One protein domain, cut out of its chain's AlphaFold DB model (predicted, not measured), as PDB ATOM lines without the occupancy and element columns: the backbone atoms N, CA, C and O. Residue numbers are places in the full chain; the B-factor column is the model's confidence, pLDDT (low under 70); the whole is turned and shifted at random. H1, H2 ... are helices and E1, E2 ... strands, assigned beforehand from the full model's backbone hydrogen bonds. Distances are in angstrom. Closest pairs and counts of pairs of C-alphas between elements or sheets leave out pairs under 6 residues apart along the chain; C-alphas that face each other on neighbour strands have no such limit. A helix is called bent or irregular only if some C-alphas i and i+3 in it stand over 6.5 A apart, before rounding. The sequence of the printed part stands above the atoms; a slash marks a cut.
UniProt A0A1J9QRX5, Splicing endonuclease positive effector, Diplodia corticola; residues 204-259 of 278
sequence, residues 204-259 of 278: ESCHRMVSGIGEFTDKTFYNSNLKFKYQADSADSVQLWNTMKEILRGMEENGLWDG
ATOM      1  N   GLU A 204     -51.906  19.089  11.098       95.88
ATOM      2  CA  GLU A 204     -50.464  19.014  10.821       95.88
ATOM      3  C   GLU A 204     -49.657  18.380  11.964       95.88
ATOM      4  O   GLU A 204     -48.612  17.779  11.734       95.88
ATOM      5  N   SER A 205     -50.112  18.497  13.212       95.19
ATOM      6  CA  SER A 205     -49.337  18.062  14.378       95.19
ATOM      7  C   SER A 205     -49.458  16.557  14.638       95.19
ATOM      8  O   SER A 205     -50.514  16.049  15.016       95.19
ATOM      9  N   CYS A 206     -48.347  15.829  14.512       92.50
ATOM     10  CA  CYS A 206     -48.232  14.420  14.867       92.50
ATOM     11  C   CYS A 206     -47.675  14.253  16.290       92.50
ATOM     12  O   CYS A 206     -46.512  14.552  16.576       92.50
ATOM     13  N   HIS A 207     -48.506  13.694  17.169       89.50
ATOM     14  CA  HIS A 207     -48.169  13.416  18.569       89.50
ATOM     15  C   HIS A 207     -47.796  11.950  18.829       89.50
ATOM     16  O   HIS A 207     -47.546  11.578  19.968       89.50
ATOM     17  N   ARG A 208     -47.787  11.096  17.795       84.62
ATOM     18  CA  ARG A 208     -47.562   9.647  17.945       84.62
ATOM     19  C   ARG A 208     -46.144   9.214  17.586       84.62
ATOM     20  O   ARG A 208     -45.610   8.309  18.216       84.62
ATOM     21  N   MET A 209     -45.566   9.801  16.541       82.38
ATOM     22  CA  MET A 209     -44.294   9.355  15.972       82.38
ATOM     23  C   MET A 209     -43.185  10.369  16.230       82.38
ATOM     24  O   MET A 209     -43.421  11.577  16.249       82.38
ATOM     25  N   VAL A 210     -41.963   9.861  16.376       84.56
ATOM     26  CA  VAL A 210     -40.745  10.675  16.382       84.56
ATOM     27  C   VAL A 210     -40.414  11.101  14.948       84.56
ATOM     28  O   VAL A 210     -40.607  10.307  14.021       84.56
ATOM     29  N   SER A 211     -39.898  12.320  14.758       87.94
ATOM     30  CA  SER A 211     -39.660  12.923  13.437       87.94
ATOM     31  C   SER A 211     -38.882  12.013  12.486       87.94
ATOM     32  O   SER A 211     -39.345  11.775  11.379       87.94
ATOM     33  N   GLY A 212     -37.797  11.380  12.940       82.88
ATOM     34  CA  GLY A 212     -36.999  10.475  12.099       82.88
ATOM     35  C   GLY A 212     -37.750   9.242  11.563       82.88
ATOM     36  O   GLY A 212     -37.356   8.682  10.545       82.88
ATOM     37  N   ILE A 213     -38.842   8.812  12.209       83.12
ATOM     38  CA  ILE A 213     -39.700   7.712  11.717       83.12
ATOM     39  C   ILE A 213     -40.786   8.249  10.778       83.12
ATOM     40  O   ILE A 213     -41.138   7.607   9.781       83.12
ATOM     41  N   GLY A 214     -41.351   9.404  11.130       86.81
ATOM     42  CA  GLY A 214     -42.462  10.019  10.414       86.81
ATOM     43  C   GLY A 214     -42.059  10.742   9.131       86.81
ATOM     44  O   GLY A 214     -42.887  10.848   8.233       86.81
ATOM     45  N   GLU A 215     -40.802  11.169   9.008       89.81
ATOM     46  CA  GLU A 215     -40.300  11.993   7.901       89.81
ATOM     47  C   GLU A 215     -40.526  11.354   6.526       89.81
ATOM     48  O   GLU A 215     -40.945  12.028   5.588       89.81
ATOM     49  N   PHE A 216     -40.317  10.039   6.397       89.69
ATOM     50  CA  PHE A 216     -40.619   9.335   5.148       89.69
ATOM     51  C   PHE A 216     -42.107   9.430   4.793       89.69
ATOM     52  O   PHE A 216     -42.454   9.715   3.648       89.69
ATOM     53  N   THR A 217     -42.988   9.189   5.769       91.06
ATOM     54  CA  THR A 217     -44.440   9.246   5.561       91.06
ATOM     55  C   THR A 217     -44.865  10.670   5.200       91.06
ATOM     56  O   THR A 217     -45.622  10.862   4.256       91.06
ATOM     57  N   ASP A 218     -44.338  11.669   5.904       94.62
ATOM     58  CA  ASP A 218     -44.607  13.086   5.662       94.62
ATOM     59  C   ASP A 218     -44.186  13.536   4.258       94.62
ATOM     60  O   ASP A 218     -44.999  14.056   3.494       94.62
ATOM     61  N   LYS A 219     -42.944  13.241   3.862       94.88
ATOM     62  CA  LYS A 219     -42.435  13.563   2.521       94.88
ATOM     63  C   LYS A 219     -43.221  12.863   1.416       94.88
ATOM     64  O   LYS A 219     -43.535  13.486   0.409       94.88
ATOM     65  N   THR A 220     -43.534  11.582   1.604       94.75
ATOM     66  CA  THR A 220     -44.177  10.761   0.568       94.75
ATOM     67  C   THR A 220     -45.650  11.105   0.403       94.75
ATOM     68  O   THR A 220     -46.150  11.167  -0.717       94.75
ATOM     69  N   PHE A 221     -46.359  11.299   1.515       94.69
ATOM     70  CA  PHE A 221     -47.812  11.388   1.500       94.69
ATOM     71  C   PHE A 221     -48.321  12.788   1.811       94.69
ATOM     72  O   PHE A 221     -49.373  13.132   1.299       94.69
ATOM     73  N   TYR A 222     -47.629  13.630   2.577       95.44
ATOM     74  CA  TYR A 222     -48.183  14.907   3.056       95.44
ATOM     75  C   TYR A 222     -47.388  16.139   2.623       95.44
ATOM     76  O   TYR A 222     -47.673  17.229   3.107       95.44
ATOM     77  N   ASN A 223     -46.461  16.004   1.668       95.94
ATOM     78  CA  ASN A 223     -45.665  17.106   1.116       95.94
ATOM     79  C   ASN A 223     -44.886  17.899   2.180       95.94
ATOM     80  O   ASN A 223     -44.713  19.106   2.041       95.94
ATOM     81  N   SER A 224     -44.388  17.225   3.219       95.69
ATOM     82  CA  SER A 224     -43.644  17.860   4.319       95.69
ATOM     83  C   SER A 224     -44.466  18.852   5.160       95.69
ATOM     84  O   SER A 224     -43.930  19.842   5.657       95.69
ATOM     85  N   ASN A 225     -45.777  18.620   5.290       96.00
ATOM     86  CA  ASN A 225     -46.675  19.465   6.084       96.00
ATOM     87  C   ASN A 225     -46.873  18.955   7.520       96.00
ATOM     88  O   ASN A 225     -47.490  19.651   8.328       96.00
ATOM     89  N   LEU A 226     -46.389  17.757   7.868       95.56
ATOM     90  CA  LEU A 226     -46.536  17.230   9.224       95.56
ATOM     91  C   LEU A 226     -45.468  17.788  10.174       95.56
ATOM     92  O   LEU A 226     -44.267  17.768   9.915       95.56
ATOM     93  N   LYS A 227     -45.910  18.225  11.352       94.69
ATOM     94  CA  LYS A 227     -45.070  18.701  12.453       94.69
ATOM     95  C   LYS A 227     -45.019  17.642  13.541       94.69
ATOM     96  O   LYS A 227     -46.036  17.284  14.125       94.69
ATOM     97  N   PHE A 228     -43.831  17.145  13.854       91.69
ATOM     98  CA  PHE A 228     -43.660  16.099  14.862       91.69
ATOM     99  C   PHE A 228     -43.374  16.701  16.236       91.69
ATOM    100  O   PHE A 228     -42.418  17.463  16.394       91.69
ATOM    101  N   LYS A 229     -44.175  16.323  17.243       88.31
ATOM    102  CA  LYS A 229     -43.947  16.740  18.640       88.31
ATOM    103  C   LYS A 229     -42.599  16.237  19.160       88.31
ATOM    104  O   LYS A 229     -41.891  16.967  19.846       88.31
ATOM    105  N   TYR A 230     -42.245  14.997  18.826       83.06
ATOM    106  CA  TYR A 230     -41.011  14.363  19.278       83.06
ATOM    107  C   TYR A 230     -39.946  14.449  18.189       83.06
ATOM    108  O   TYR A 230     -40.103  13.885  17.107       83.06
ATOM    109  N   GLN A 231     -38.853  15.149  18.478       86.19
ATOM    110  CA  GLN A 231     -37.706  15.235  17.576       86.19
ATOM    111  C   GLN A 231     -36.784  14.028  17.774       86.19
ATOM    112  O   GLN A 231     -36.625  13.559  18.899       86.19
ATOM    113  N   ALA A 232     -36.177  13.521  16.697       79.69
ATOM    114  CA  ALA A 232     -35.329  12.321  16.716       79.69
ATOM    115  C   ALA A 232     -34.198  12.359  17.755       79.69
ATOM    116  O   ALA A 232     -33.873  11.314  18.334       79.69
ATOM    117  N   ASP A 233     -33.675  13.560  18.000       81.62
ATOM    118  CA  ASP A 233     -32.518  13.826  18.855       81.62
ATOM    119  C   ASP A 233     -32.900  14.475  20.195       81.62
ATOM    120  O   ASP A 233     -32.030  14.926  20.939       81.62
ATOM    121  N   SER A 234     -34.195  14.542  20.535       81.81
ATOM    122  CA  SER A 234     -34.598  15.009  21.864       81.81
ATOM    123  C   SER A 234     -34.171  14.011  22.945       81.81
ATOM    124  O   SER A 234     -34.133  12.802  22.704       81.81
ATOM    125  N   ALA A 235     -33.888  14.509  24.153       80.62
ATOM    126  CA  ALA A 235     -33.516  13.671  25.296       80.62
ATOM    127  C   ALA A 235     -34.539  12.543  25.538       80.62
ATOM    128  O   ALA A 235     -34.154  11.383  25.677       80.62
ATOM    129  N   ASP A 236     -35.833  12.866  25.461       75.94
ATOM    130  CA  ASP A 236     -36.929  11.899  25.596       75.94
ATOM    131  C   ASP A 236     -36.884  10.809  24.512       75.94
ATOM    132  O   ASP A 236     -37.046   9.623  24.800       75.94
ATOM    133  N   SER A 237     -36.622  11.186  23.256       75.62
ATOM    134  CA  SER A 237     -36.513  10.239  22.138       75.62
ATOM    135  C   SER A 237     -35.284   9.344  22.262       75.62
ATOM    136  O   SER A 237     -35.333   8.169  21.889       75.62
ATOM    137  N   VAL A 238     -34.175   9.876  22.782       80.12
ATOM    138  CA  VAL A 238     -32.964   9.101  23.082       80.12
ATOM    139  C   VAL A 238     -33.238   8.109  24.211       80.12
ATOM    140  O   VAL A 238     -32.885   6.938  24.081       80.12
ATOM    141  N   GLN A 239     -33.922   8.533  25.275       82.50
ATOM    142  CA  GLN A 239     -34.290   7.659  26.388       82.50
ATOM    143  C   GLN A 239     -35.215   6.525  25.937       82.50
ATOM    144  O   GLN A 239     -34.894   5.361  26.172       82.50
ATOM    145  N   LEU A 240     -36.307   6.840  25.232       78.81
ATOM    146  CA  LEU A 240     -37.228   5.835  24.689       78.81
ATOM    147  C   LEU A 240     -36.496   4.840  23.782       78.81
ATOM    148  O   LEU A 240     -36.752   3.638  23.828       78.81
ATOM    149  N   TRP A 241     -35.563   5.334  22.965       80.69
ATOM    150  CA  TRP A 241     -34.768   4.481  22.093       80.69
ATOM    151  C   TRP A 241     -33.839   3.541  22.856       80.69
ATOM    152  O   TRP A 241     -33.739   2.367  22.506       80.69
ATOM    153  N   ASN A 242     -33.192   4.031  23.909       84.75
ATOM    154  CA  ASN A 242     -32.359   3.203  24.773       84.75
ATOM    155  C   ASN A 242     -33.200   2.129  25.480       84.75
ATOM    156  O   ASN A 242     -32.783   0.976  25.538       84.75
ATOM    157  N   THR A 243     -34.413   2.467  25.930       85.00
ATOM    158  CA  THR A 243     -35.362   1.490  26.485       85.00
ATOM    159  C   THR A 243     -35.761   0.432  25.454       85.00
ATOM    160  O   THR A 243     -35.738  -0.756  25.758       85.00
ATOM    161  N   MET A 244     -36.077   0.834  24.219       82.69
ATOM    162  CA  MET A 244     -36.386  -0.101  23.129       82.69
ATOM    163  C   MET A 244     -35.207  -1.025  22.803       82.69
ATOM    164  O   MET A 244     -35.410  -2.222  22.623       82.69
ATOM    165  N   LYS A 245     -33.981  -0.489  22.757       86.31
ATOM    166  CA  LYS A 245     -32.755  -1.279  22.573       86.31
ATOM    167  C   LYS A 245     -32.578  -2.319  23.667       86.31
ATOM    168  O   LYS A 245     -32.296  -3.464  23.354       86.31
ATOM    169  N   GLU A 246     -32.795  -1.938  24.921       89.56
ATOM    170  CA  GLU A 246     -32.686  -2.862  26.050       89.56
ATOM    171  C   GLU A 246     -33.734  -3.983  25.971       89.56
ATOM    172  O   GLU A 246     -33.390  -5.155  26.107       89.56
ATOM    173  N   ILE A 247     -34.995  -3.648  25.661       87.12
ATOM    174  CA  ILE A 247     -36.076  -4.636  25.472       87.12
ATOM    175  C   ILE A 247     -35.746  -5.612  24.331       87.12
ATOM    176  O   ILE A 247     -36.049  -6.801  24.419       87.12
ATOM    177  N   LEU A 248     -35.131  -5.116  23.256       86.06
ATOM    178  CA  LEU A 248     -34.852  -5.880  22.040       86.06
ATOM    179  C   LEU A 248     -33.415  -6.400  21.950       86.06
ATOM    180  O   LEU A 248     -33.042  -6.963  20.919       86.06
ATOM    181  N   ARG A 249     -32.622  -6.267  23.020       90.06
ATOM    182  CA  ARG A 249     -31.209  -6.664  23.049       90.06
ATOM    183  C   ARG A 249     -31.023  -8.115  22.620       90.06
ATOM    184  O   ARG A 249     -30.164  -8.402  21.797       90.06
ATOM    185  N   GLY A 250     -31.897  -9.011  23.079       89.00
ATOM    186  CA  GLY A 250     -31.856 -10.416  22.675       89.00
ATOM    187  C   GLY A 250     -32.018 -10.616  21.162       89.00
ATOM    188  O   GLY A 250     -31.394 -11.503  20.596       89.00
ATOM    189  N   MET A 251     -32.801  -9.787  20.463       86.81
ATOM    190  CA  MET A 251     -32.910  -9.874  18.999       86.81
ATOM    191  C   MET A 251     -31.636  -9.389  18.301       86.81
ATOM    192  O   MET A 251     -31.248  -9.969  17.289       86.81
ATOM    193  N   GLU A 252     -30.986  -8.354  18.835       86.50
ATOM    194  CA  GLU A 252     -29.703  -7.850  18.328       86.50
ATOM    195  C   GLU A 252     -28.583  -8.883  18.521       86.50
ATOM    196  O   GLU A 252     -27.893  -9.231  17.565       86.50
ATOM    197  N   GLU A 253     -28.472  -9.462  19.719       91.31
ATOM    198  CA  GLU A 253     -27.481 -10.498  20.054       91.31
ATOM    199  C   GLU A 253     -27.626 -11.761  19.190       91.31
ATOM    200  O   GLU A 253     -26.633 -12.401  18.852       91.31
ATOM    201  N   ASN A 254     -28.853 -12.099  18.781       90.94
ATOM    202  CA  ASN A 254     -29.133 -13.229  17.891       90.94
ATOM    203  C   ASN A 254     -29.076 -12.860  16.394       90.94
ATOM    204  O   ASN A 254     -29.461 -13.667  15.548       90.94
ATOM    205  N   GLY A 255     -28.638 -11.645  16.042       86.69
ATOM    206  CA  GLY A 255     -28.523 -11.190  14.652       86.69
ATOM    207  C   GLY A 255     -29.861 -11.026  13.920       86.69
ATOM    208  O   GLY A 255     -29.884 -10.913  12.695       86.69
ATOM    209  N   LEU A 256     -30.983 -11.007  14.647       82.25
ATOM    210  CA  LEU A 256     -32.330 -10.810  14.096       82.25
ATOM    211  C   LEU A 256     -32.648  -9.327  13.863       82.25
ATOM    212  O   LEU A 256     -33.617  -8.994  13.179       82.25
ATOM    213  N   TRP A 257     -31.847  -8.430  14.439       81.75
ATOM    214  CA  TRP A 257     -31.983  -6.987  14.314       81.75
ATOM    215  C   TRP A 257     -30.608  -6.303  14.346       81.75
ATOM    216  O   TRP A 257     -29.699  -6.762  15.022       81.75
ATOM    217  N   ASP A 258     -30.450  -5.197  13.611       81.12
ATOM    218  CA  ASP A 258     -29.175  -4.492  13.412       81.12
ATOM    219  C   ASP A 258     -28.985  -3.258  14.315       81.12
ATOM    220  O   ASP A 258     -28.164  -2.388  14.017       81.12
ATOM    221  N   GLY A 259     -29.800  -3.118  15.364       76.38
ATOM    222  CA  GLY A 259     -29.689  -2.021  16.330       76.38
ATOM    223  C   GLY A 259     -30.102  -0.640  15.794       76.38
ATOM    224  O   GLY A 259     -29.944   0.368  16.498       76.38
TER     225      GLY A 259
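What this domain is: This is residues 204 to 259 of the 278 residues of the protein "Splicing endonuclease positive effector" of Diplodia corticola (UniProt A0A1J9QRX5). A small head of two short parallel strands, E1 and E2, with helix H1 packed on them mainly along E2, continues into an arm made by the longest helix, H2. At the far end of the arm sit the short helix H3 and a final hook, residues 254 to 259, that folds back toward H2. The printed part has 56 residues, with three named helices and two named strands in the order E1, H1, E2, H2, H3; the sheet order is E1, E2, parallel, and the class is mixed, helices and strands. The whole is loose, with a radius of gyration of the C-alphas of 13.6 A, and elongated, spanning 39 by 23 by 15 A.

Where its parts are: Find C-alpha 205 at (-49.337, 18.062, 14.378); there strand E1 begins, and it runs over residues 205 to 210, 11.5 A from first to last C-alpha. Helix H1 follows directly, residues 211 to 221, 14.5 A long. It is irregular, but only just: C-alphas 213 and 216 are 6.8 A apart. Read on to strand E2, residues 227 to 230, 9.0 A long. Then look for C-alpha 235 at (-33.516, 13.671, 25.296), where helix H2 begins; it covers residues 235 to 247 and measures 18.5 A. Helix H3, residues 249 to 253, is 6.1 A long and ends at C-alpha 253, (-27.481, -10.498, 20.054).

How they stand to each other: Begin with E1 and E2, which are parallel neighbours with 46 degrees between their directions. Look at C-alphas 205 and 227, which face each other at 4.7 A. N 206 and O 227 are within hydrogen-bond range at 2.8 A, and so are N 229 and O 206 at 3.0 A. E1, H1 and E2 form a strand-helix-strand unit, two parallel neighbour strands with a helix between them in the chain, and its crossover is right-handed. The closest C-alphas of H1 and E2 are those of Ser 211 and Phe 228, 5.3 A apart. Going outward, the closest C-alphas of E2 and H2 are those of Tyr 230 and Ser 237, 6.7 A apart. H1 and H2 are apart, and H2 and H3 meet only through their link. In H2 and H3 every O i to N i+4 pair is within hydrogen-bond range; in H1, 5 of 7 are.

The domain as a whole: The two C-alphas farthest apart are those of Glu 204 and Asn 254, at 39.3 A. The printed part has no cut, and the four links between its named elements are tight. The mean pLDDT of the printed part is 87.1, and no printed residue is under 70.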